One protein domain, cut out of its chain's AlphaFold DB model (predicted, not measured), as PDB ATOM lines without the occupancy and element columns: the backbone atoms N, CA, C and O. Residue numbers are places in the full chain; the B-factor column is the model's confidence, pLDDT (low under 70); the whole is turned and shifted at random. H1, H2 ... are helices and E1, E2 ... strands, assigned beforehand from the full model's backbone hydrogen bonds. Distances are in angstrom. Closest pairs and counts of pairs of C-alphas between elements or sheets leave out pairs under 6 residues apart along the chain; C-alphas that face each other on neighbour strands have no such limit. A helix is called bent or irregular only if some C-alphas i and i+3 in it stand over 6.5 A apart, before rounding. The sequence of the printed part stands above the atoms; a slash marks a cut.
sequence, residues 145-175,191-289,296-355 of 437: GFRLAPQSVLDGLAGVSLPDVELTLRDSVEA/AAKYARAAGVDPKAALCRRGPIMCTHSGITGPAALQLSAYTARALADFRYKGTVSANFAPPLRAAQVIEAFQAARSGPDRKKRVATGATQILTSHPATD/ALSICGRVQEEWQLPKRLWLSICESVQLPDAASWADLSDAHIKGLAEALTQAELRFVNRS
ATOM      1  N   GLY A 145     144.820   6.348 262.232       94.50
ATOM      2  CA  GLY A 145     144.683   7.747 262.650       94.50
ATOM      3  C   GLY A 145     143.592   7.961 263.710       94.50
ATOM      4  O   GLY A 145     142.697   7.132 263.888       94.50
ATOM      5  N   PHE A 146     143.608   9.109 264.385       94.94
ATOM      6  CA  PHE A 146     142.632   9.466 265.418       94.94
ATOM      7  C   PHE A 146     141.567  10.408 264.860       94.94
ATOM      8  O   PHE A 146     141.897  11.465 264.321       94.94
ATOM      9  N   ARG A 147     140.284  10.067 265.036       95.25
ATOM     10  CA  ARG A 147     139.174  10.988 264.767       95.25
ATOM     11  C   ARG A 147     139.001  11.915 265.962       95.25
ATOM     12  O   ARG A 147     138.655  11.448 267.050       95.25
ATOM     13  N   LEU A 148     139.206  13.208 265.751       95.44
ATOM     14  CA  LEU A 148     139.148  14.207 266.811       95.44
ATOM     15  C   LEU A 148     137.709  14.676 267.066       95.44
ATOM     16  O   LEU A 148     136.852  14.637 266.179       95.44
ATOM     17  N   ALA A 149     137.441  15.062 268.310       94.31
ATOM     18  CA  ALA A 149     136.260  15.833 268.665       94.31
ATOM     19  C   ALA A 149     136.362  17.247 268.056       94.31
ATOM     20  O   ALA A 149     137.478  17.721 267.839       94.31
ATOM     21  N   PRO A 150     135.230  17.930 267.814       89.50
ATOM     22  CA  PRO A 150     135.238  19.346 267.457       89.50
ATOM     23  C   PRO A 150     135.899  20.213 268.539       89.50
ATOM     24  O   PRO A 150     136.008  19.792 269.691       89.50
ATOM     25  N   GLN A 151     136.224  21.450 268.171       86.06
ATOM     26  CA  GLN A 151     136.860  22.486 268.991       86.06
ATOM     27  C   GLN A 151     138.320  22.186 269.352       86.06
ATOM     28  O   GLN A 151     138.813  22.619 270.393       86.06
ATOM     29  N   SER A 152     139.032  21.451 268.496       91.31
ATOM     30  CA  SER A 152     140.477  21.276 268.639       91.31
ATOM     31  C   SER A 152     141.243  22.435 267.990       91.31
ATOM     32  O   SER A 152     140.770  23.050 267.037       91.31
ATOM     33  N   VAL A 153     142.489  22.664 268.416       94.62
ATOM     34  CA  VAL A 153     143.431  23.594 267.746       94.62
ATOM     35  C   VAL A 153     143.828  23.157 266.324       94.62
ATOM     36  O   VAL A 153     144.632  23.812 265.665       94.62
ATOM     37  N   LEU A 154     143.320  22.011 265.858       95.94
ATOM     38  CA  LEU A 154     143.531  21.482 264.512       95.94
ATOM     39  C   LEU A 154     142.280  21.594 263.628       95.94
ATOM     40  O   LEU A 154     142.304  21.182 262.464       95.94
ATOM     41  N   ASP A 155     141.189  22.150 264.152       92.31
ATOM     42  CA  ASP A 155     139.952  22.327 263.402       92.31
ATOM     43  C   ASP A 155     140.178  23.249 262.197       92.31
ATOM     44  O   ASP A 155     140.864  24.266 262.260       92.31
ATOM     45  N   GLY A 156     139.634  22.858 261.041       92.31
ATOM     46  CA  GLY A 156     139.830  23.604 259.798       92.31
ATOM     47  C   GLY A 156     141.248  23.522 259.219       92.31
ATOM     48  O   GLY A 156     141.518  24.196 258.225       92.31
ATOM     49  N   LEU A 157     142.148  22.690 259.764       95.56
ATOM     50  CA  LEU A 157     143.521  22.509 259.267       95.56
ATOM     51  C   LEU A 157     143.697  21.316 258.318       95.56
ATOM     52  O   LEU A 157     144.825  20.906 258.057       95.56
ATOM     53  N   ALA A 158     142.617  20.766 257.758       94.12
ATOM     54  CA  ALA A 158     142.706  19.665 256.796       94.12
ATOM     55  C   ALA A 158     143.715  19.969 255.665       94.12
ATOM     56  O   ALA A 158     143.740  21.074 255.109       94.12
ATOM     57  N   GLY A 159     144.571  18.988 255.367       91.81
ATOM     58  CA  GLY A 159     145.666  19.082 254.399       91.81
ATOM     59  C   GLY A 159     146.964  19.695 254.940       91.81
ATOM     60  O   GLY A 159     147.964  19.695 254.228       91.81
ATOM     61  N   VAL A 160     146.992  20.211 256.176       93.38
ATOM     62  CA  VAL A 160     148.235  20.693 256.802       93.38
ATOM     63  C   VAL A 160     149.065  19.503 257.284       93.38
ATOM     64  O   VAL A 160     148.623  18.730 258.139       93.38
ATOM     65  N   SER A 161     150.287  19.396 256.766       92.00
ATOM     66  CA  SER A 161     151.311  18.470 257.252       92.00
ATOM     67  C   SER A 161     152.212  19.170 258.262       92.00
ATOM     68  O   SER A 161     152.712  20.265 258.005       92.00
ATOM     69  N   LEU A 162     152.419  18.529 259.407       91.75
ATOM     70  CA  LEU A 162     153.322  18.978 260.458       91.75
ATOM     71  C   LEU A 162     154.493  17.993 260.492       91.75
ATOM     72  O   LEU A 162     154.260  16.824 260.795       91.75
ATOM     73  N   PRO A 163     155.718  18.413 260.135       86.62
ATOM     74  CA  PRO A 163     156.827  17.485 259.915       86.62
ATOM     75  C   PRO A 163     157.378  16.879 261.208       86.62
ATOM     76  O   PRO A 163     157.966  15.801 261.169       86.62
ATOM     77  N   ASP A 164     157.170  17.543 262.345       88.00
ATOM     78  CA  ASP A 164     157.711  17.116 263.628       88.00
ATOM     79  C   ASP A 164     156.771  17.477 264.785       88.00
ATOM     80  O   ASP A 164     156.655  18.635 265.187       88.00
ATOM     81  N   VAL A 165     156.066  16.467 265.295       91.81
ATOM     82  CA  VAL A 165     155.128  16.579 266.415       91.81
ATOM     83  C   VAL A 165     155.376  15.430 267.379       91.81
ATOM     84  O   VAL A 165     155.494  14.281 266.962       91.81
ATOM     85  N   GLU A 166     155.421  15.722 268.678       93.69
ATOM     86  CA  GLU A 166     155.423  14.702 269.731       93.69
ATOM     87  C   GLU A 166     153.983  14.494 270.229       93.69
ATOM     88  O   GLU A 166     153.360  15.401 270.777       93.69
ATOM     89  N   LEU A 167     153.444  13.291 270.034       95.31
ATOM     90  CA  LEU A 167     152.136  12.855 270.512       95.31
ATOM     91  C   LEU A 167     152.292  11.948 271.729       95.31
ATOM     92  O   LEU A 167     153.055  10.986 271.691       95.31
ATOM     93  N   THR A 168     151.520  12.197 272.785       94.69
ATOM     94  CA  THR A 168     151.479  11.353 273.985       94.69
ATOM     95  C   THR A 168     150.051  10.943 274.327       94.69
ATOM     96  O   THR A 168     149.206  11.801 274.583       94.69
ATOM     97  N   LEU A 169     149.769   9.640 274.396       94.38
ATOM     98  CA  LEU A 169     148.483   9.142 274.896       94.38
ATOM     99  C   LEU A 169     148.371   9.401 276.406       94.38
ATOM    100  O   LEU A 169     149.249   9.009 277.177       94.38
ATOM    101  N   ARG A 170     147.274  10.024 276.850       90.75
ATOM    102  CA  ARG A 170     146.988  10.196 278.280       90.75
ATOM    103  C   ARG A 170     146.407   8.895 278.847       90.75
ATOM    104  O   ARG A 170     145.299   8.499 278.501       90.75
ATOM    105  N   ASP A 171     147.151   8.239 279.739       74.00
ATOM    106  CA  ASP A 171     146.777   6.967 280.398       74.00
ATOM    107  C   ASP A 171     145.794   7.171 281.567       74.00
ATOM    108  O   ASP A 171     145.951   6.630 282.664       74.00
ATOM    109  N   SER A 172     144.797   8.025 281.351       62.56
ATOM    110  CA  SER A 172     143.729   8.323 282.296       62.56
ATOM    111  C   SER A 172     142.462   8.604 281.507       62.56
ATOM    112  O   SER A 172     142.393   9.577 280.757       62.56
ATOM    113  N   VAL A 173     141.458   7.753 281.685       49.94
ATOM    114  CA  VAL A 173     140.102   8.044 281.227       49.94
ATOM    115  C   VAL A 173     139.633   9.261 282.024       49.94
ATOM    116  O   VAL A 173     139.652   9.218 283.257       49.94
ATOM    117  N   GLU A 174     139.233  10.346 281.358       42.03
ATOM    118  CA  GLU A 174     138.379  11.333 282.019       42.03
ATOM    119  C   GLU A 174     137.175  10.571 282.564       42.03
ATOM    120  O   GLU A 174     136.433   9.947 281.806       42.03
ATOM    121  N   ALA A 175     137.017  10.559 283.884       36.12
ATOM    122  CA  ALA A 175     135.846   9.985 284.519       36.12
ATOM    123  C   ALA A 175     134.607  10.719 283.987       36.12
ATOM    124  O   ALA A 175     134.279  11.803 284.462       36.12
ATOM    125  N   ALA A 191     147.450   1.351 279.342       82.44
ATOM    126  CA  ALA A 191     148.517   1.483 278.353       82.44
ATOM    127  C   ALA A 191     149.886   1.098 278.930       82.44
ATOM    128  O   ALA A 191     150.614   0.306 278.325       82.44
ATOM    129  N   ALA A 192     150.211   1.558 280.140       85.94
ATOM    130  CA  ALA A 192     151.449   1.168 280.808       85.94
ATOM    131  C   ALA A 192     151.495  -0.330 281.174       85.94
ATOM    132  O   ALA A 192     152.571  -0.934 281.160       85.94
ATOM    133  N   LYS A 193     150.347  -0.951 281.478       89.81
ATOM    134  CA  LYS A 193     150.247  -2.405 281.702       89.81
ATOM    135  C   LYS A 193     150.590  -3.188 280.430       89.81
ATOM    136  O   LYS A 193     151.417  -4.097 280.500       89.81
ATOM    137  N   TYR A 194     149.981  -2.846 279.293       90.69
ATOM    138  CA  TYR A 194     150.229  -3.542 278.026       90.69
ATOM    139  C   TYR A 194     151.666  -3.359 277.534       90.69
ATOM    140  O   TYR A 194     152.285  -4.336 277.123       90.69
ATOM    141  N   ALA A 195     152.227  -2.152 277.662       89.06
ATOM    142  CA  ALA A 195     153.622  -1.893 277.310       89.06
ATOM    143  C   ALA A 195     154.587  -2.817 278.075       89.06
ATOM    144  O   ALA A 195     155.418  -3.488 277.467       89.06
ATOM    145  N   ARG A 196     154.415  -2.941 279.401       90.00
ATOM    146  CA  ARG A 196     155.236  -3.844 280.230       90.00
ATOM    147  C   ARG A 196     155.077  -5.307 279.840       90.00
ATOM    148  O   ARG A 196     156.070  -6.024 279.807       90.00
ATOM    149  N   ALA A 197     153.850  -5.746 279.552       88.44
ATOM    150  CA  ALA A 197     153.589  -7.117 279.119       88.44
ATOM    151  C   ALA A 197     154.302  -7.449 277.796       88.44
ATOM    152  O   ALA A 197     154.781  -8.566 277.633       88.44
ATOM    153  N   ALA A 198     154.438  -6.465 276.903       86.56
ATOM    154  CA  ALA A 198     155.186  -6.581 275.655       86.56
ATOM    155  C   ALA A 198     156.708  -6.357 275.805       86.56
ATOM    156  O   ALA A 198     157.440  -6.408 274.819       86.56
ATOM    157  N   GLY A 199     157.210  -6.089 277.019       87.19
ATOM    158  CA  GLY A 199     158.628  -5.793 277.254       87.19
ATOM    159  C   GLY A 199     159.081  -4.420 276.735       87.19
ATOM    160  O   GLY A 199     160.267  -4.221 276.485       87.19
ATOM    161  N   VAL A 200     158.152  -3.475 276.565       86.62
ATOM    162  CA  VAL A 200     158.417  -2.102 276.113       86.62
ATOM    163  C   VAL A 200     158.320  -1.142 277.302       86.62
ATOM    164  O   VAL A 200     157.424  -1.263 278.142       86.62
ATOM    165  N   ASP A 201     159.225  -0.161 277.382       87.00
ATOM    166  CA  ASP A 201     159.128   0.899 278.390       87.00
ATOM    167  C   ASP A 201     157.797   1.668 278.232       87.00
ATOM    168  O   ASP A 201     157.496   2.148 277.138       87.00
ATOM    169  N   PRO A 202     156.979   1.818 279.293       87.44
ATOM    170  CA  PRO A 202     155.704   2.523 279.203       87.44
ATOM    171  C   PRO A 202     155.814   3.945 278.663       87.44
ATOM    172  O   PRO A 202     155.008   4.342 277.828       87.44
ATOM    173  N   LYS A 203     156.813   4.722 279.094       85.12
ATOM    174  CA  LYS A 203     156.946   6.104 278.618       85.12
ATOM    175  C   LYS A 203     157.231   6.117 277.116       85.12
ATOM    176  O   LYS A 203     156.611   6.881 276.381       85.12
ATOM    177  N   ALA A 204     158.116   5.228 276.677       83.56
ATOM    178  CA  ALA A 204     158.423   5.005 275.279       83.56
ATOM    179  C   ALA A 204     157.237   4.457 274.485       83.56
ATOM    180  O   ALA A 204     157.146   4.760 273.312       83.56
ATOM    181  N   ALA A 205     156.324   3.665 275.052       87.12
ATOM    182  CA  ALA A 205     155.151   3.140 274.340       87.12
ATOM    183  C   ALA A 205     154.041   4.187 274.157       87.12
ATOM    184  O   ALA A 205     153.346   4.178 273.145       87.12
ATOM    185  N   LEU A 206     153.889   5.100 275.118       91.50
ATOM    186  CA  LEU A 206     152.812   6.088 275.123       91.50
ATOM    187  C   LEU A 206     153.158   7.383 274.377       91.50
ATOM    188  O   LEU A 206     152.272   8.216 274.219       91.50
ATOM    189  N   CYS A 207     154.405   7.566 273.936       91.81
ATOM    190  CA  CYS A 207     154.876   8.789 273.285       91.81
ATOM    191  C   CYS A 207     155.515   8.496 271.921       91.81
ATOM    192  O   CYS A 207     156.416   7.664 271.834       91.81
ATOM    193  N   ARG A 208     155.077   9.165 270.851       90.94
ATOM    194  CA  ARG A 208     155.693   9.088 269.515       90.94
ATOM    195  C   ARG A 208     155.988  10.468 268.975       90.94
ATOM    196  O   ARG A 208     155.141  11.346 269.067       90.94
ATOM    197  N   ARG A 209     157.160  10.626 268.364       90.25
ATOM    198  CA  ARG A 209     157.550  11.842 267.656       90.25
ATOM    199  C   ARG A 209     157.714  11.552 266.176       90.25
ATOM    200  O   ARG A 209     158.241  10.507 265.803       90.25
ATOM    201  N   GLY A 210     157.247  12.474 265.351       88.31
ATOM    202  CA  GLY A 210     157.388  12.405 263.908       88.31
ATOM    203  C   GLY A 210     156.295  13.195 263.199       88.31
ATOM    204  O   GLY A 210     155.523  13.910 263.846       88.31
ATOM    205  N   PRO A 211     156.205  13.055 261.872       90.00
ATOM    206  CA  PRO A 211     155.245  13.810 261.096       90.00
ATOM    207  C   PRO A 211     153.805  13.361 261.359       90.00
ATOM    208  O   PRO A 211     153.521  12.168 261.541       90.00
ATOM    209  N   ILE A 212     152.890  14.327 261.311       93.50
ATOM    210  CA  ILE A 212     151.443  14.107 261.278       93.50
ATOM    211  C   ILE A 212     150.808  14.886 260.127       93.50
ATOM    212  O   ILE A 212     151.317  15.918 259.692       93.50
ATOM    213  N   MET A 213     149.664  14.406 259.659       93.75
ATOM    214  CA  MET A 213     148.825  15.094 258.685       93.75
ATOM    215  C   MET A 213     147.447  15.345 259.291       93.75
ATOM    216  O   MET A 213     146.807  14.427 259.814       93.75
ATOM    217  N   CYS A 214     146.981  16.586 259.198       95.12
ATOM    218  CA  CYS A 214     145.623  16.953 259.565       95.12
ATOM    219  C   CYS A 214     144.662  16.536 258.443       95.12
ATOM    220  O   CYS A 214     144.829  16.903 257.280       95.12
ATOM    221  N   THR A 215     143.635  15.776 258.794       93.38
ATOM    222  CA  THR A 215     142.559  15.327 257.899       93.38
ATOM    223  C   THR A 215     141.291  16.138 258.159       93.38
ATOM    224  O   THR A 215     141.223  16.916 259.107       93.38
ATOM    225  N   HIS A 216     140.241  15.920 257.367       91.50
ATOM    226  CA  HIS A 216     138.935  16.537 257.626       91.50
ATOM    227  C   HIS A 216     138.311  16.143 258.973       91.50
ATOM    228  O   HIS A 216     137.462  16.869 259.475       91.50
ATOM    229  N   SER A 217     138.695  15.000 259.549       90.00
ATOM    230  CA  SER A 217     138.056  14.451 260.751       90.00
ATOM    231  C   SER A 217     139.010  14.220 261.924       90.00
ATOM    232  O   SER A 217     138.598  13.640 262.926       90.00
ATOM    233  N   GLY A 218     140.281  14.604 261.811       94.00
ATOM    234  CA  GLY A 218     141.281  14.369 262.852       94.00
ATOM    235  C   GLY A 218     142.705  14.270 262.315       94.00
ATOM    236  O   GLY A 218     143.042  14.974 261.370       94.00
ATOM    237  N   ILE A 219     143.534  13.390 262.876       95.06
ATOM    238  CA  ILE A 219     144.967  13.290 262.552       95.06
ATOM    239  C   ILE A 219     145.374  11.896 262.068       95.06
ATOM    240  O   ILE A 219     144.886  10.883 262.567       95.06
ATOM    241  N   THR A 220     146.310  11.850 261.125       93.88
ATOM    242  CA  THR A 220     147.001  10.632 260.668       93.88
ATOM    243  C   THR A 220     148.504  10.910 260.519       93.88
ATOM    244  O   THR A 220     149.003  11.936 260.984       93.88
ATOM    245  N   GLY A 221     149.238  10.002 259.885       90.38
ATOM    246  CA  GLY A 221     150.673  10.101 259.641       90.38
ATOM    247  C   GLY A 221     151.511   9.312 260.651       90.38
ATOM    248  O   GLY A 221     150.978   8.820 261.650       90.38
ATOM    249  N   PRO A 222     152.821   9.154 260.392       88.94
ATOM    250  CA  PRO A 222     153.689   8.234 261.125       88.94
ATOM    251  C   PRO A 222     153.588   8.307 262.650       88.94
ATOM    252  O   PRO A 222     153.448   7.259 263.277       88.94
ATOM    253  N   ALA A 223     153.582   9.496 263.265       91.56
ATOM    254  CA  ALA A 223     153.499   9.585 264.726       91.56
ATOM    255  C   ALA A 223     152.149   9.080 265.272       91.56
ATOM    256  O   ALA A 223     152.119   8.362 266.273       91.56
ATOM    257  N   ALA A 224     151.037   9.393 264.597       94.25
ATOM    258  CA  ALA A 224     149.702   8.931 264.984       94.25
ATOM    259  C   ALA A 224     149.543   7.416 264.773       94.25
ATOM    260  O   ALA A 224     149.120   6.707 265.689       94.25
ATOM    261  N   LEU A 225     149.960   6.914 263.604       93.25
ATOM    262  CA  LEU A 225     149.921   5.488 263.279       93.25
ATOM    263  C   LEU A 225     150.763   4.690 264.279       93.25
ATOM    264  O   LEU A 225     150.263   3.753 264.895       93.25
ATOM    265  N   GLN A 226     152.007   5.100 264.532       92.06
ATOM    266  CA  GLN A 226     152.857   4.432 265.515       92.06
ATOM    267  C   GLN A 226     152.262   4.498 266.925       92.06
ATOM    268  O   GLN A 226     152.265   3.487 267.623       92.06
ATOM    269  N   LEU A 227     151.711   5.641 267.353       94.19
ATOM    270  CA  LEU A 227     151.123   5.759 268.689       94.19
ATOM    271  C   LEU A 227     149.967   4.770 268.851       94.19
ATOM    272  O   LEU A 227     149.914   4.042 269.845       94.19
ATOM    273  N   SER A 228     149.085   4.695 267.853       94.56
ATOM    274  CA  SER A 228     147.989   3.727 267.847       94.56
ATOM    275  C   SER A 228     148.489   2.282 267.857       94.56
ATOM    276  O   SER A 228     147.909   1.459 268.555       94.56
ATOM    277  N   ALA A 229     149.604   1.972 267.188       93.75
ATOM    278  CA  ALA A 229     150.174   0.632 267.212       93.75
ATOM    279  C   ALA A 229     150.673   0.255 268.608       93.75
ATOM    280  O   ALA A 229     150.243  -0.754 269.162       93.75
ATOM    281  N   TYR A 230     151.498   1.075 269.258       93.50
ATOM    282  CA  TYR A 230     151.992   0.741 270.603       93.50
ATOM    283  C   TYR A 230     150.905   0.711 271.670       93.50
ATOM    284  O   TYR A 230     151.038  -0.002 272.664       93.50
ATOM    285  N   THR A 231     149.805   1.427 271.448       94.12
ATOM    286  CA  THR A 231     148.715   1.545 272.417       94.12
ATOM    287  C   THR A 231     147.429   0.830 271.994       94.12
ATOM    288  O   THR A 231     146.432   0.942 272.702       94.12
ATOM    289  N   ALA A 232     147.446   0.032 270.917       94.56
ATOM    290  CA  ALA A 232     146.267  -0.588 270.292       94.56
ATOM    291  C   ALA A 232     145.325  -1.267 271.299       94.56
ATOM    292  O   ALA A 232     144.117  -1.037 271.312       94.56
ATOM    293  N   ARG A 233     145.904  -2.045 272.218       93.44
ATOM    294  CA  ARG A 233     145.170  -2.764 273.266       93.44
ATOM    295  C   ARG A 233     144.511  -1.834 274.281       93.44
ATOM    296  O   ARG A 233     143.355  -2.037 274.626       93.44
ATOM    297  N   ALA A 234     145.221  -0.796 274.711       93.12
ATOM    298  CA  ALA A 234     144.665   0.209 275.610       93.12
ATOM    299  C   ALA A 234     143.579   1.042 274.923       93.12
ATOM    300  O   ALA A 234     142.548   1.327 275.521       93.12
ATOM    301  N   LEU A 235     143.772   1.389 273.648       93.81
ATOM    302  CA  LEU A 235     142.761   2.089 272.859       93.81
ATOM    303  C   LEU A 235     141.488   1.250 272.705       93.81
ATOM    304  O   LEU A 235     140.394   1.809 272.786       93.81
ATOM    305  N   ALA A 236     141.609  -0.071 272.556       93.31
ATOM    306  CA  ALA A 236     140.463  -0.975 272.565       93.31
ATOM    307  C   ALA A 236     139.736  -0.989 273.923       93.31
ATOM    308  O   ALA A 236     138.511  -0.858 273.947       93.31
ATOM    309  N   ASP A 237     140.466  -1.045 275.045       91.88
ATOM    310  CA  ASP A 237     139.888  -0.938 276.397       91.88
ATOM    311  C   ASP A 237     139.139   0.390 276.595       91.88
ATOM    312  O   ASP A 237     138.065   0.435 277.198       91.88
ATOM    313  N   PHE A 238     139.668   1.477 276.030       90.06
ATOM    314  CA  PHE A 238     139.040   2.800 276.043       90.06
ATOM    315  C   PHE A 238     137.912   2.959 275.014       90.06
ATOM    316  O   PHE A 238     137.368   4.053 274.853       90.06
ATOM    317  N   ARG A 239     137.553   1.891 274.285       92.81
ATOM    318  CA  ARG A 239     136.577   1.915 273.183       92.81
ATOM    319  C   ARG A 239     136.863   3.030 272.172       92.81
ATOM    320  O   ARG A 239     135.944   3.670 271.663       92.81
ATOM    321  N   TYR A 240     138.149   3.256 271.907       93.50
ATOM    322  CA  TYR A 240     138.675   4.257 270.985       93.50
ATOM    323  C   TYR A 240     138.230   5.693 271.304       93.50
ATOM    324  O   TYR A 240     138.017   6.492 270.393       93.50
ATOM    325  N   LYS A 241     138.116   6.031 272.594       94.00
ATOM    326  CA  LYS A 241     137.844   7.389 273.086       94.00
ATOM    327  C   LYS A 241     138.879   7.805 274.125       94.00
ATOM    328  O   LYS A 241     139.231   7.011 274.987       94.00
ATOM    329  N   GLY A 242     139.335   9.050 274.084       94.00
ATOM    330  CA  GLY A 242     140.310   9.553 275.054       94.00
ATOM    331  C   GLY A 242     140.980  10.839 274.599       94.00
ATOM    332  O   GLY A 242     140.440  11.555 273.757       94.00
ATOM    333  N   THR A 243     142.171  11.106 275.134       94.94
ATOM    334  CA  THR A 243     142.938  12.322 274.841       94.94
ATOM    335  C   THR A 243     144.374  11.982 274.464       94.94
ATOM    336  O   THR A 243     145.057  11.222 275.159       94.94
ATOM    337  N   VAL A 244     144.845  12.576 273.370       95.62
ATOM    338  CA  VAL A 244     146.261  12.619 272.997       95.62
ATOM    339  C   VAL A 244     146.766  14.035 273.244       95.62
ATOM    340  O   VAL A 244     146.177  14.995 272.766       95.62
ATOM    341  N   SER A 245     147.850  14.174 273.997       95.94
ATOM    342  CA  SER A 245     148.564  15.443 274.135       95.94
ATOM    343  C   SER A 245     149.499  15.623 272.946       95.94
ATOM    344  O   SER A 245     150.266  14.707 272.653       95.94
ATOM    345  N   ALA A 246     149.482  16.784 272.301       96.56
ATOM    346  CA  ALA A 246     150.383  17.128 271.210       96.56
ATOM    347  C   ALA A 246     151.337  18.259 271.611       96.56
ATOM    348  O   ALA A 246     150.919  19.281 272.154       96.56
ATOM    349  N   ASN A 247     152.619  18.069 271.316       95.12
ATOM    350  CA  ASN A 247     153.625  19.118 271.295       95.12
ATOM    351  C   ASN A 247     154.003  19.389 269.839       95.12
ATOM    352  O   ASN A 247     154.584  18.524 269.181       95.12
ATOM    353  N   PHE A 248     153.672  20.581 269.350       94.44
ATOM    354  CA  PHE A 248     153.934  21.017 267.979       94.44
ATOM    355  C   PHE A 248     155.300  21.696 267.801       94.44
ATOM    356  O   PHE A 248     155.658  22.043 266.678       94.44
ATOM    357  N   ALA A 249     156.057  21.892 268.888       89.88
ATOM    358  CA  ALA A 249     157.381  22.513 268.885       89.88
ATOM    359  C   ALA A 249     158.459  21.681 269.617       89.88
ATOM    360  O   ALA A 249     159.220  22.239 270.410       89.88
ATOM    361  N   PRO A 250     158.559  20.350 269.419       85.94
ATOM    362  CA  PRO A 250     159.607  19.570 270.071       85.94
ATOM    363  C   PRO A 250     161.007  20.009 269.573       85.94
ATOM    364  O   PRO A 250     161.161  20.342 268.402       85.94
ATOM    365  N   PRO A 251     162.054  20.007 270.425       80.69
ATOM    366  CA  PRO A 251     162.085  19.489 271.793       80.69
ATOM    367  C   PRO A 251     161.598  20.478 272.865       80.69
ATOM    368  O   PRO A 251     161.620  20.120 274.045       80.69
ATOM    369  N   LEU A 252     161.162  21.688 272.491       84.94
ATOM    370  CA  LEU A 252     160.766  22.715 273.450       84.94
ATOM    371  C   LEU A 252     159.594  22.238 274.313       84.94
ATOM    372  O   LEU A 252     158.626  21.626 273.850       84.94
ATOM    373  N   ARG A 253     159.691  22.527 275.607       88.62
ATOM    374  CA  ARG A 253     158.646  22.313 276.609       88.62
ATOM    375  C   ARG A 253     158.027  23.651 276.990       88.62
ATOM    376  O   ARG A 253     158.613  24.705 276.756       88.62
ATOM    377  N   ALA A 254     156.859  23.602 277.631       90.50
ATOM    378  CA  ALA A 254     156.107  24.794 278.023       90.50
ATOM    379  C   ALA A 254     156.976  25.859 278.715       90.50
ATOM    380  O   ALA A 254     156.867  27.026 278.376       90.50
ATOM    381  N   ALA A 255     157.881  25.466 279.621       90.44
ATOM    382  CA  ALA A 255     158.772  26.402 280.312       90.44
ATOM    383  C   ALA A 255     159.680  27.198 279.351       90.44
ATOM    384  O   ALA A 255     159.753  28.417 279.459       90.44
ATOM    385  N   GLN A 256     160.298  26.526 278.376       88.25
ATOM    386  CA  GLN A 256     161.181  27.155 277.384       88.25
ATOM    387  C   GLN A 256     160.390  28.041 276.411       88.25
ATOM    388  O   GLN A 256     160.845  29.113 276.023       88.25
ATOM    389  N   VAL A 257     159.173  27.625 276.047       92.06
ATOM    390  CA  VAL A 257     158.274  28.439 275.213       92.06
ATOM    391  C   VAL A 257     157.791  29.684 275.965       92.06
ATOM    392  O   VAL A 257     157.742  30.767 275.385       92.06
ATOM    393  N   ILE A 258     157.479  29.557 277.259       94.31
ATOM    394  CA  ILE A 258     157.124  30.689 278.125       94.31
ATOM    395  C   ILE A 258     158.281  31.686 278.188       94.31
ATOM    396  O   ILE A 258     158.050  32.875 277.986       94.31
ATOM    397  N   GLU A 259     159.507  31.215 278.422       92.25
ATOM    398  CA  GLU A 259     160.705  32.060 278.458       92.25
ATOM    399  C   GLU A 259     160.898  32.817 277.134       92.25
ATOM    400  O   GLU A 259     161.014  34.046 277.131       92.25
ATOM    401  N   ALA A 260     160.794  32.116 275.999       91.38
ATOM    402  CA  ALA A 260     160.912  32.716 274.672       91.38
ATOM    403  C   ALA A 260     159.850  33.801 274.418       91.38
ATOM    404  O   ALA A 260     160.151  34.887 273.917       91.38
ATOM    405  N   PHE A 261     158.596  33.546 274.796       94.69
ATOM    406  CA  PHE A 261     157.508  34.513 274.635       94.69
ATOM    407  C   PHE A 261     157.605  35.687 275.620       94.69
ATOM    408  O   PHE A 261     157.273  36.817 275.256       94.69
ATOM    409  N   GLN A 262     158.115  35.471 276.835       94.75
ATOM    410  CA  GLN A 262     158.428  36.548 277.779       94.75
ATOM    411  C   GLN A 262     159.553  37.448 277.253       94.75
ATOM    412  O   GLN A 262     159.457  38.675 277.361       94.75
ATOM    413  N   ALA A 263     160.582  36.862 276.633       92.44
ATOM    414  CA  ALA A 263     161.646  37.605 275.970       92.44
ATOM    415  C   ALA A 263     161.105  38.418 274.782       92.44
ATOM    416  O   ALA A 263     161.431  39.598 274.654       92.44
ATOM    417  N   ALA A 264     160.212  37.845 273.966       92.75
ATOM    418  CA  ALA A 264     159.561  38.561 272.869       92.75
ATOM    419  C   ALA A 264     158.691  39.736 273.360       92.75
ATOM    420  O   ALA A 264     158.729  40.816 272.769       92.75
ATOM    421  N   ARG A 265     157.960  39.565 274.472       94.81
ATOM    422  CA  ARG A 265     157.146  40.623 275.101       94.81
ATOM    423  C   ARG A 265     157.971  41.823 275.564       94.81
ATOM    424  O   ARG A 265     157.524  42.959 275.417       94.81
ATOM    425  N   SER A 266     159.153  41.586 276.127       93.94
ATOM    426  CA  SER A 266     159.981  42.642 276.733       93.94
ATOM    427  C   SER A 266     161.111  43.141 275.822       93.94
ATOM    428  O   SER A 266     161.702  44.187 276.091       93.94
ATOM    429  N   GLY A 267     161.418  42.404 274.755       91.50
ATOM    430  CA  GLY A 267     162.583  42.605 273.899       91.50
ATOM    431  C   GLY A 267     162.313  43.380 272.601       91.50
ATOM    432  O   GLY A 267     161.344  44.139 272.498       91.50
ATOM    433  N   PRO A 268     163.173  43.200 271.579       90.88
ATOM    434  CA  PRO A 268     163.066  43.897 270.292       90.88
ATOM    435  C   PRO A 268     161.757  43.616 269.540       90.88
ATOM    436  O   PRO A 268     161.250  44.479 268.823       90.88
ATOM    437  N   ASP A 269     161.184  42.426 269.735       90.12
ATOM    438  CA  ASP A 269     159.967  41.978 269.055       90.12
ATOM    439  C   ASP A 269     158.672  42.502 269.688       90.12
ATOM    440  O   ASP A 269     157.601  42.307 269.119       90.12
ATOM    441  N   ARG A 270     158.748  43.242 270.802       94.44
ATOM    442  CA  ARG A 270     157.583  43.673 271.594       94.44
ATOM    443  C   ARG A 270     156.477  44.368 270.791       94.44
ATOM    444  O   ARG A 270     155.306  44.238 271.117       94.44
ATOM    445  N   LYS A 271     156.836  45.118 269.739       94.00
ATOM    446  CA  LYS A 271     155.885  45.850 268.876       94.00
ATOM    447  C   LYS A 271     155.384  45.027 267.683       94.00
ATOM    448  O   LYS A 271     154.494  45.481 266.969       94.00
ATOM    449  N   LYS A 272     155.970  43.856 267.414       93.06
ATOM    450  CA  LYS A 272     155.538  42.975 266.323       93.06
ATOM    451  C   LYS A 272     154.223  42.293 266.701       93.06
ATOM    452  O   LYS A 272     153.963  42.042 267.876       93.06
ATOM    453  N   ARG A 273     153.406  41.977 265.693       93.62
ATOM    454  CA  ARG A 273     152.142  41.250 265.880       93.62
ATOM    455  C   ARG A 273     152.413  39.808 266.285       93.62
ATOM    456  O   ARG A 273     153.194  39.135 265.612       93.62
ATOM    457  N   VAL A 274     151.697  39.319 267.296       92.25
ATOM    458  CA  VAL A 274     151.826  37.935 267.785       92.25
ATOM    459  C   VAL A 274     151.476  36.919 266.707       92.25
ATOM    460  O   VAL A 274     152.160  35.913 266.581       92.25
ATOM    461  N   ALA A 275     150.501  37.222 265.846       88.62
ATOM    462  CA  ALA A 275     150.111  36.400 264.696       88.62
ATOM    463  C   ALA A 275     151.255  36.105 263.692       88.62
ATOM    464  O   ALA A 275     151.078  35.327 262.753       88.62
ATOM    465  N   THR A 276     152.423  36.736 263.853       85.75
ATOM    466  CA  THR A 276     153.596  36.595 262.986       85.75
ATOM    467  C   THR A 276     154.874  36.384 263.800       85.75
ATOM    468  O   THR A 276     154.991  36.862 264.923       85.75
ATOM    469  N   GLY A 277     155.865  35.697 263.223       81.19
ATOM    470  CA  GLY A 277     157.215  35.621 263.800       81.19
ATOM    471  C   GLY A 277     157.426  34.591 264.917       81.19
ATOM    472  O   GLY A 277     158.551  34.467 265.387       81.19
ATOM    473  N   ALA A 278     156.405  33.812 265.301       84.81
ATOM    474  CA  ALA A 278     156.527  32.786 266.345       84.81
ATOM    475  C   ALA A 278     157.633  31.759 266.058       84.81
ATOM    476  O   ALA A 278     158.418  31.454 266.950       84.81
ATOM    477  N   THR A 279     157.757  31.292 264.809       83.00
ATOM    478  CA  THR A 279     158.856  30.401 264.403       83.00
ATOM    479  C   THR A 279     160.217  31.022 264.710       83.00
ATOM    480  O   THR A 279     161.010  30.402 265.400       83.00
ATOM    481  N   GLN A 280     160.458  32.266 264.275       84.44
ATOM    482  CA  GLN A 280     161.736  32.959 264.480       84.44
ATOM    483  C   GLN A 280     162.074  33.111 265.969       84.44
ATOM    484  O   GLN A 280     163.211  32.866 266.372       84.44
ATOM    485  N   ILE A 281     161.080  33.488 266.781       84.31
ATOM    486  CA  ILE A 281     161.230  33.631 268.233       84.31
ATOM    487  C   ILE A 281     161.655  32.293 268.847       84.31
ATOM    488  O   ILE A 281     162.654  32.234 269.562       84.31
ATOM    489  N   LEU A 282     160.955  31.210 268.511       84.88
ATOM    490  CA  LEU A 282     161.206  29.883 269.073       84.88
ATOM    491  C   LEU A 282     162.528  29.276 268.597       84.88
ATOM    492  O   LEU A 282     163.217  28.645 269.388       84.88
ATOM    493  N   THR A 283     162.933  29.515 267.347       81.62
ATOM    494  CA  THR A 283     164.232  29.053 266.826       81.62
ATOM    495  C   THR A 283     165.418  29.832 267.397       81.62
ATOM    496  O   THR A 283     166.540  29.340 267.365       81.62
ATOM    497  N   SER A 284     165.191  31.050 267.901       76.00
ATOM    498  CA  SER A 284     166.239  31.883 268.512       76.00
ATOM    499  C   SER A 284     166.511  31.556 269.985       76.00
ATOM    500  O   SER A 284     167.470  32.076 270.555       76.00
ATOM    501  N   HIS A 285     165.682  30.711 270.606       68.50
ATOM    502  CA  HIS A 285     165.852  30.273 271.988       68.50
ATOM    503  C   HIS A 285     166.523  28.893 272.045       68.50
ATOM    504  O   HIS A 285     166.036  27.954 271.411       68.50
ATOM    505  N   PRO A 286     167.624  28.732 272.802       57.78
ATOM    506  CA  PRO A 286     168.261  27.434 272.955       57.78
ATOM    507  C   PRO A 286     167.336  26.487 273.726       57.78
ATOM    508  O   PRO A 286     166.804  26.834 274.782       57.78
ATOM    509  N   ALA A 287     167.169  25.262 273.226       59.41
ATOM    510  CA  ALA A 287     166.610  24.182 274.026       59.41
ATOM    511  C   ALA A 287     167.624  23.859 275.133       59.41
ATOM    512  O   ALA A 287     168.606  23.173 274.884       59.41
ATOM    513  N   THR A 288     167.447  24.409 276.333       50.00
ATOM    514  CA  THR A 288     168.313  24.074 277.468       50.00
ATOM    515  C   THR A 288     168.108  22.616 277.875       50.00
ATOM    516  O   THR A 288     166.985  22.103 277.943       50.00
ATOM    517  N   ASP A 289     169.228  21.932 278.073       44.00
ATOM    518  CA  ASP A 289     169.339  20.483 278.138       44.00
ATOM    519  C   ASP A 289     168.709  19.880 279.404       44.00
ATOM    520  O   ASP A 289     169.385  19.617 280.390       44.00
ATOM    521  N   ALA A 296     162.396  11.225 272.032       50.44
ATOM    522  CA  ALA A 296     161.100  10.649 271.706       50.44
ATOM    523  C   ALA A 296     161.289   9.841 270.412       50.44
ATOM    524  O   ALA A 296     161.620  10.404 269.372       50.44
ATOM    525  N   LEU A 297     161.204   8.517 270.540       52.44
ATOM    526  CA  LEU A 297     161.759   7.541 269.605       52.44
ATOM    527  C   LEU A 297     161.135   7.700 268.211       52.44
ATOM    528  O   LEU A 297     160.016   7.245 267.968       52.44
ATOM    529  N   SER A 298     161.864   8.330 267.291       55.66
ATOM    530  CA  SER A 298     161.544   8.311 265.863       55.66
ATOM    531  C   SER A 298     162.035   6.982 265.287       55.66
ATOM    532  O   SER A 298     163.182   6.861 264.872       55.66
ATOM    533  N   ILE A 299     161.162   5.974 265.256       52.50
ATOM    534  CA  ILE A 299     161.506   4.624 264.767       52.50
ATOM    535  C   ILE A 299     161.678   4.592 263.235       52.50
ATOM    536  O   ILE A 299     162.409   3.758 262.713       52.50
ATOM    537  N   CYS A 300     161.053   5.530 262.515       47.34
ATOM    538  CA  CYS A 300     161.105   5.630 261.048       47.34
ATOM    539  C   CYS A 300     161.820   6.907 260.579       47.34
ATOM    540  O   CYS A 300     161.352   7.547 259.650       47.34
ATOM    541  N   GLY A 301     162.884   7.305 261.289       48.69
ATOM    542  CA  GLY A 301     163.849   8.350 260.920       48.69
ATOM    543  C   GLY A 301     163.410   9.402 259.893       48.69
ATOM    544  O   GLY A 301     163.613   9.213 258.703       48.69
ATOM    545  N   ARG A 302     162.900  10.544 260.367       49.56
ATOM    546  CA  ARG A 302     163.142  11.883 259.790       49.56
ATOM    547  C   ARG A 302     162.594  12.923 260.766       49.56
ATOM    548  O   ARG A 302     161.387  13.113 260.867       49.56
ATOM    549  N   VAL A 303     163.489  13.599 261.478       50.34
ATOM    550  CA  VAL A 303     163.228  14.958 261.961       50.34
ATOM    551  C   VAL A 303     163.772  15.849 260.847       50.34
ATOM    552  O   VAL A 303     164.939  15.706 260.491       50.34
ATOM    553  N   GLN A 304     162.926  16.654 260.199       48.41
ATOM    554  CA  GLN A 304     163.399  17.550 259.138       48.41
ATOM    555  C   GLN A 304     164.392  18.574 259.703       48.41
ATOM    556  O   GLN A 304     164.186  19.111 260.793       48.41
ATOM    557  N   GLU A 305     165.443  18.852 258.932       52.47
ATOM    558  CA  GLU A 305     166.249  20.062 259.084       52.47
ATOM    559  C   GLU A 305     165.348  21.280 258.800       52.47
ATOM    560  O   GLU A 305     164.602  21.292 257.823       52.47
ATOM    561  N   GLU A 306     165.392  22.258 259.711       63.12
ATOM    562  CA  GLU A 306     164.515  23.439 259.840       63.12
ATOM    563  C   GLU A 306     163.062  23.165 260.281       63.12
ATOM    564  O   GLU A 306     162.117  23.123 259.491       63.12
ATOM    565  N   TRP A 307     162.853  23.077 261.601       75.19
ATOM    566  CA  TRP A 307     161.511  23.140 262.185       75.19
ATOM    567  C   TRP A 307     160.848  24.492 261.874       75.19
ATOM    568  O   TRP A 307     161.399  25.556 262.164       75.19
ATOM    569  N   GLN A 308     159.633  24.447 261.324       81.94
ATOM    570  CA  GLN A 308     158.807  25.629 261.095       81.94
ATOM    571  C   GLN A 308     157.379  25.384 261.569       81.94
ATOM    572  O   GLN A 308     156.750  24.394 261.196       81.94
ATOM    573  N   LEU A 309     156.835  26.326 262.341       88.31
ATOM    574  CA  LEU A 309     155.438  26.296 262.755       88.31
ATOM    575  C   LEU A 309     154.532  26.803 261.622       88.31
ATOM    576  O   LEU A 309     154.646  27.974 261.237       88.31
ATOM    577  N   PRO A 310     153.597  25.993 261.085       91.94
ATOM    578  CA  PRO A 310     152.725  26.466 260.022       91.94
ATOM    579  C   PRO A 310     151.838  27.617 260.483       91.94
ATOM    580  O   PRO A 310     151.164  27.536 261.510       91.94
ATOM    581  N   LYS A 311     151.761  28.669 259.661       91.75
ATOM    582  CA  LYS A 311     150.979  29.875 259.964       91.75
ATOM    583  C   LYS A 311     149.525  29.567 260.333       91.75
ATOM    584  O   LYS A 311     148.999  30.171 261.257       91.75
ATOM    585  N   ARG A 312     148.878  28.623 259.636       94.56
ATOM    586  CA  ARG A 312     147.481  28.237 259.919       94.56
ATOM    587  C   ARG A 312     147.317  27.630 261.317       94.56
ATOM    588  O   ARG A 312     146.366  27.979 262.002       94.56
ATOM    589  N   LEU A 313     148.258  26.785 261.744       95.69
ATOM    590  CA  LEU A 313     148.265  26.222 263.096       95.69
ATOM    591  C   LEU A 313     148.497  27.314 264.141       95.69
ATOM    592  O   LEU A 313     147.768  27.387 265.121       95.69
ATOM    593  N   TRP A 314     149.475  28.194 263.911       95.50
ATOM    594  CA  TRP A 314     149.756  29.284 264.842       95.50
ATOM    595  C   TRP A 314     148.551  30.207 265.047       95.50
ATOM    596  O   TRP A 314     148.210  30.522 266.181       95.50
ATOM    597  N   LEU A 315     147.865  30.584 263.964       94.69
ATOM    598  CA  LEU A 315     146.650  31.394 264.049       94.69
ATOM    599  C   LEU A 315     145.539  30.682 264.833       94.69
ATOM    600  O   LEU A 315     144.915  31.314 265.678       94.69
ATOM    601  N   SER A 316     145.344  29.375 264.621       95.56
ATOM    602  CA  SER A 316     144.371  28.590 265.395       95.56
ATOM    603  C   SER A 316     144.729  28.522 266.888       95.56
ATOM    604  O   SER A 316     143.858  28.647 267.746       95.56
ATOM    605  N   ILE A 317     146.018  28.411 267.224       95.81
ATOM    606  CA  ILE A 317     146.494  28.480 268.612       95.81
ATOM    607  C   ILE A 317     146.208  29.862 269.215       95.81
ATOM    608  O   ILE A 317     145.673  29.934 270.320       95.81
ATOM    609  N   CYS A 318     146.499  30.954 268.500       95.25
ATOM    610  CA  CYS A 318     146.170  32.311 268.951       95.25
ATOM    611  C   CYS A 318     144.664  32.491 269.198       95.25
ATOM    612  O   CYS A 318     144.271  33.092 270.196       95.25
ATOM    613  N   GLU A 319     143.827  31.941 268.320       94.06
ATOM    614  CA  GLU A 319     142.371  31.966 268.465       94.06
ATOM    615  C   GLU A 319     141.906  31.169 269.693       94.06
ATOM    616  O   GLU A 319     141.077  31.652 270.463       94.06
ATOM    617  N   SER A 320     142.499  29.997 269.954       93.75
ATOM    618  CA  SER A 320     142.142  29.159 271.110       93.75
ATOM    619  C   SER A 320     142.390  29.824 272.469       93.75
ATOM    620  O   SER A 320     141.732  29.484 273.452       93.75
ATOM    621  N   VAL A 321     143.303  30.799 272.524       93.94
ATOM    622  CA  VAL A 321     143.593  31.598 273.726       93.94
ATOM    623  C   VAL A 321     142.901  32.966 273.710       93.94
ATOM    624  O   VAL A 321     143.194  33.804 274.559       93.94
ATOM    625  N   GLN A 322     141.987  33.191 272.757       92.94
ATOM    626  CA  GLN A 322     141.175  34.404 272.616       92.94
ATOM    627  C   GLN A 322     142.004  35.690 272.443       92.94
ATOM    628  O   GLN A 322     141.640  36.754 272.948       92.94
ATOM    629  N   LEU A 323     143.128  35.613 271.720       90.31
ATOM    630  CA  LEU A 323     143.935  36.797 271.429       90.31
ATOM    631  C   LEU A 323     143.267  37.696 270.376       90.31
ATOM    632  O   LEU A 323     142.824  37.195 269.343       90.31
ATOM    633  N   PRO A 324     143.267  39.030 270.564       86.19
ATOM    634  CA  PRO A 324     142.858  39.961 269.518       86.19
ATOM    635  C   PRO A 324     143.769  39.871 268.287       86.19
ATOM    636  O   PRO A 324     144.993  39.840 268.422       86.19
ATOM    637  N   ASP A 325     143.201  39.953 267.080       81.81
ATOM    638  CA  ASP A 325     143.952  39.847 265.816       81.81
ATOM    639  C   ASP A 325     145.141  40.815 265.724       81.81
ATOM    640  O   ASP A 325     146.193  40.498 265.158       81.81
ATOM    641  N   ALA A 326     144.984  42.027 266.255       88.56
ATOM    642  CA  ALA A 326     145.986  43.086 266.201       88.56
ATOM    643  C   ALA A 326     146.980  43.075 267.377       88.56
ATOM    644  O   ALA A 326     147.842  43.951 267.417       88.56
ATOM    645  N   ALA A 327     146.893  42.111 268.303       92.81
ATOM    646  CA  ALA A 327     147.738  42.077 269.493       92.81
ATOM    647  C   ALA A 327     149.233  42.022 269.135       92.81
ATOM    648  O   ALA A 327     149.685  41.201 268.322       92.81
ATOM    649  N   SER A 328     150.005  42.905 269.761       95.12
ATOM    650  CA  SER A 328     151.462  42.877 269.758       95.12
ATOM    651  C   SER A 328     151.986  42.086 270.952       95.12
ATOM    652  O   SER A 328     151.273  41.895 271.933       95.12
ATOM    653  N   TRP A 329     153.238  41.631 270.899       95.06
ATOM    654  CA  TRP A 329     153.841  40.891 272.014       95.06
ATOM    655  C   TRP A 329     153.816  41.670 273.338       95.06
ATOM    656  O   TRP A 329     153.661  41.056 274.389       95.06
ATOM    657  N   ALA A 330     153.909  43.004 273.300       95.56
ATOM    658  CA  ALA A 330     153.805  43.876 274.472       95.56
ATOM    659  C   ALA A 330     152.423  43.841 275.151       95.56
ATOM    660  O   ALA A 330     152.335  44.119 276.345       95.56
ATOM    661  N   ASP A 331     151.366  43.485 274.415       94.69
ATOM    662  CA  ASP A 331     149.983  43.474 274.913       94.69
ATOM    663  C   ASP A 331     149.645  42.184 275.687       94.69
ATOM    664  O   ASP A 331     148.560  42.044 276.256       94.69
ATOM    665  N   LEU A 332     150.554  41.202 275.704       95.25
ATOM    666  CA  LEU A 332     150.293  39.881 276.274       95.25
ATOM    667  C   LEU A 332     150.460  39.864 277.799       95.25
ATOM    668  O   LEU A 332     151.542  40.099 278.347       95.25
ATOM    669  N   SER A 333     149.389  39.470 278.491       95.56
ATOM    670  CA  SER A 333     149.434  39.093 279.903       95.56
ATOM    671  C   SER A 333     150.218  37.788 280.104       95.56
ATOM    672  O   SER A 333     150.417  37.006 279.170       95.56
ATOM    673  N   ASP A 334     150.621  37.509 281.344       96.31
ATOM    674  CA  ASP A 334     151.246  36.222 281.686       96.31
ATOM    675  C   ASP A 334     150.308  35.037 281.408       96.31
ATOM    676  O   ASP A 334     150.764  33.962 281.018       96.31
ATOM    677  N   ALA A 335     148.992  35.244 281.543       96.50
ATOM    678  CA  ALA A 335     147.987  34.242 281.206       96.50
ATOM    679  C   ALA A 335     147.966  33.935 279.700       96.50
ATOM    680  O   ALA A 335     147.925  32.763 279.333       96.50
ATOM    681  N   HIS A 336     148.069  34.951 278.832       96.50
ATOM    682  CA  HIS A 336     148.165  34.736 277.384       96.50
ATOM    683  C   HIS A 336     149.440  33.973 277.008       96.50
ATOM    684  O   HIS A 336     149.374  33.019 276.237       96.50
ATOM    685  N   ILE A 337     150.595  34.348 277.573       96.50
ATOM    686  CA  ILE A 337     151.866  33.653 277.312       96.50
ATOM    687  C   ILE A 337     151.783  32.187 277.738       96.50
ATOM    688  O   ILE A 337     152.147  31.298 276.967       96.50
ATOM    689  N   LYS A 338     151.279  31.933 278.950       97.19
ATOM    690  CA  LYS A 338     151.103  30.575 279.463       97.19
ATOM    691  C   LYS A 338     150.149  29.769 278.578       97.19
ATOM    692  O   LYS A 338     150.501  28.661 278.186       97.19
ATOM    693  N   GLY A 339     149.000  30.341 278.217       97.06
ATOM    694  CA  GLY A 339     148.016  29.693 277.350       97.06
ATOM    695  C   GLY A 339     148.585  29.337 275.977       97.06
ATOM    696  O   GLY A 339     148.416  28.210 275.523       97.06
ATOM    697  N   LEU A 340     149.325  30.253 275.336       96.56
ATOM    698  CA  LEU A 340     149.987  29.985 274.053       96.56
ATOM    699  C   LEU A 340     151.014  28.856 274.171       96.56
ATOM    700  O   LEU A 340     151.077  27.981 273.310       96.56
ATOM    701  N   ALA A 341     151.821  28.868 275.232       95.94
ATOM    702  CA  ALA A 341     152.831  27.843 275.459       95.94
ATOM    703  C   ALA A 341     152.212  26.463 275.721       95.94
ATOM    704  O   ALA A 341     152.697  25.459 275.194       95.94
ATOM    705  N   GLU A 342     151.133  26.400 276.501       95.88
ATOM    706  CA  GLU A 342     150.380  25.172 276.766       95.88
ATOM    707  C   GLU A 342     149.685  24.662 275.497       95.88
ATOM    708  O   GLU A 342     149.839  23.491 275.160       95.88
ATOM    709  N   ALA A 343     149.028  25.528 274.723       96.25
ATOM    710  CA  ALA A 343     148.413  25.158 273.446       96.25
ATOM    711  C   ALA A 343     149.440  24.718 272.386       96.25
ATOM    712  O   ALA A 343     149.130  23.897 271.527       96.25
ATOM    713  N   LEU A 344     150.678  25.217 272.438       95.38
ATOM    714  CA  LEU A 344     151.733  24.799 271.514       95.38
ATOM    715  C   LEU A 344     152.403  23.480 271.926       95.38
ATOM    716  O   LEU A 344     152.754  22.674 271.066       95.38
ATOM    717  N   THR A 345     152.609  23.258 273.228       94.62
ATOM    718  CA  THR A 345     153.451  22.152 273.731       94.62
ATOM    719  C   THR A 345     152.685  21.027 274.419       94.62
ATOM    720  O   THR A 345     153.251  19.961 274.669       94.62
ATOM    721  N   GLN A 346     151.421  21.258 274.770       95.00
ATOM    722  CA  GLN A 346     150.569  20.341 275.526       95.00
ATOM    723  C   GLN A 346     149.107  20.395 275.050       95.00
ATOM    724  O   GLN A 346     148.200  20.173 275.849       95.00
ATOM    725  N   ALA A 347     148.864  20.661 273.760       96.50
ATOM    726  CA  ALA A 347     147.513  20.689 273.202       96.50
ATOM    727  C   ALA A 347     146.779  19.372 273.462       96.50
ATOM    728  O   ALA A 347     147.259  18.300 273.089       96.50
ATOM    729  N   GLU A 348     145.597  19.448 274.066       95.12
ATOM    730  CA  GLU A 348     144.765  18.278 274.315       95.12
ATOM    731  C   GLU A 348     143.867  17.993 273.111       95.12
ATOM    732  O   GLU A 348     142.891  18.686 272.837       95.12
ATOM    733  N   LEU A 349     144.202  16.934 272.378       96.12
ATOM    734  CA  LEU A 349     143.443  16.455 271.235       96.12
ATOM    735  C   LEU A 349     142.538  15.312 271.692       96.12
ATOM    736  O   LEU A 349     142.947  14.145 271.755       96.12
ATOM    737  N   ARG A 350     141.294  15.645 272.038       96.12
ATOM    738  CA  ARG A 350     140.279  14.644 272.378       96.12
ATOM    739  C   ARG A 350     139.894  13.866 271.124       96.12
ATOM    740  O   ARG A 350     139.450  14.455 270.144       96.12
ATOM    741  N   PHE A 351     140.012  12.544 271.161       94.88
ATOM    742  CA  PHE A 351     139.568  11.659 270.089       94.88
ATOM    743  C   PHE A 351     138.316  10.883 270.499       94.88
ATOM    744  O   PHE A 351     138.152  10.470 271.649       94.88
ATOM    745  N   VAL A 352     137.411  10.701 269.542       94.75
ATOM    746  CA  VAL A 352     136.095  10.067 269.750       94.75
ATOM    747  C   VAL A 352     135.964   8.722 269.047       94.75
ATOM    748  O   VAL A 352     135.010   7.984 269.305       94.75
ATOM    749  N   ASN A 353     136.877   8.441 268.116       92.94
ATOM    750  CA  ASN A 353     136.983   7.172 267.416       92.94
ATOM    751  C   ASN A 353     138.338   7.083 266.691       92.94
ATOM    752  O   ASN A 353     139.149   8.010 266.705       92.94
ATOM    753  N   ARG A 354     138.532   5.981 265.978       91.94
ATOM    754  CA  ARG A 354     139.528   5.826 264.916       91.94
ATOM    755  C   ARG A 354     139.118   6.643 263.688       91.94
ATOM    756  O   ARG A 354     137.934   6.944 263.504       91.94
ATOM    757  N   SER A 355     140.087   6.996 262.849       84.00
ATOM    758  CA  SER A 355     139.822   7.618 261.549       84.00
ATOM    759  C   SER A 355     138.883   6.722 260.717       84.00
ATOM    760  O   SER A 355     139.070   5.508 260.699       84.00
TER     761      SER A 355
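AT A GLANCE: This is residues 145 to 175, 191 to 289 and 296 to 355 of the 437 residues of the protein "Hypothetical protein" of Pinguiococcus pyrenoidosus (UniProt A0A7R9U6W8). A small closed barrel of six strands makes one lobe, with H3 packed along its outside and H1 and H2 packed on H3; a second lobe, of the helices H4 to H8, lies toward the other end of the longest axis, and H8 reaches the barrel with residues 339 to 345. Round the ring run E1, E4, E3, E2, E5, E6 and back to E1, each neighbour pair antiparallel. The printed part has 190 residues, with eight named helices and six named strands in the order E1 E2 H1 H2 E3 E4 H3 E5 H4 H5 H6 H7 H8 E6; the class is mixed, helices and strands. The whole is compact, with a radius of gyration of the C-alphas of 16.9 A, and only just elongated, spanning 53 by 35 by 31 A.

IN THESE COORDINATES: The strands are E1, residues 146 to 148, from C-alpha 146 at (142.632, 9.466, 265.418); E2, 161 to 169, 20.2 A; E3, 207 to 215, 20.8 A; E4, 218 to 220; E5, 242 to 247, 16.8 A; and E6, 347 to 354, 18.8 A, ending at C-alpha 354 at (139.528, 5.826, 264.916). The helices are H1, 191 to 197; H2, 202 to 206; H3, 222 to 237, 22.5 A; H4, 254 to 266, 18.3 A; H5, 268 to 271; H6, 278 to 283; H7, 311 to 320, 14.2 A; and H8, 334 to 345, 16.3 A. H3 and H5 are irregular: C-alphas 230 and 233 are 8.1 A apart, C-alphas 268 and 271 7.6 A.

HOW THE PARTS SIT: Within hydrogen-bond range round the barrel are N 146 and O 219 (E1, E4), 2.8 A; N 215 and O 218 (E4, E3, a hairpin), 2.8 A; N 167 and O 208 (E3, E2), 2.8 A; N 168 and O 245 (E2, E5), 2.8 A; N 349 and O 244 (E5, E6), 2.8 A; and N 352 and O 147 (E6, E1), 2.9 A. H3 is on the barrel, outside it, at a height over the sheet of 7.2 A; its closest C-alphas to E3 are Ala 223 and Gly 210, 4.9 A. H1 touches H3, about perpendicular at 86 degrees, closest at the C-alphas of Ala 191 and Ala 234, 4.9 A. H2 touches H3, closest at the C-alphas of Ala 205 and Tyr 230, 5.4 A. H8 is on the barrel, outside it and over none of its strands; its closest C-alphas to E5 are Thr 345 and Asn 247, 3.9 A. H8 touches H4 at a steep tilt of 45 degrees, opposite ways, closest at the C-alphas of Ala 341 and Ala 254, 5.2 A. H7 touches H8, closest at the C-alphas of Ile 317 and Ala 343, 6.2 A. H6 touches H4, closest at the C-alphas of Leu 282 and Ala 260, 6.3 A. H5 is close to H4 but not clearly touching, closest at the C-alphas of Arg 270 and Ala 264, 5.6 A. In H1, H2, H4, H6, H7 and H8 every O i to N i+4 pair is within hydrogen-bond range, in H3 10 of 12; H5 is too short for such a pair, and its one O i to N i+3 pair is not within range.

THE WHOLE: The C-alphas farthest apart are those of Ala 197 and Lys 271, 54.0 A. Residues 176 to 190 and 290 to 295 are not printed; the gaps are 16.5 A between C-alphas 175 and 191, and 14.4 A between C-alphas 289 and 296. The links E1 to E2 and H7 to H8 are long. The mean pLDDT of the printed part is 87.4; residues 172 to 175, 285 to 289 and 296 to 306 are under 70.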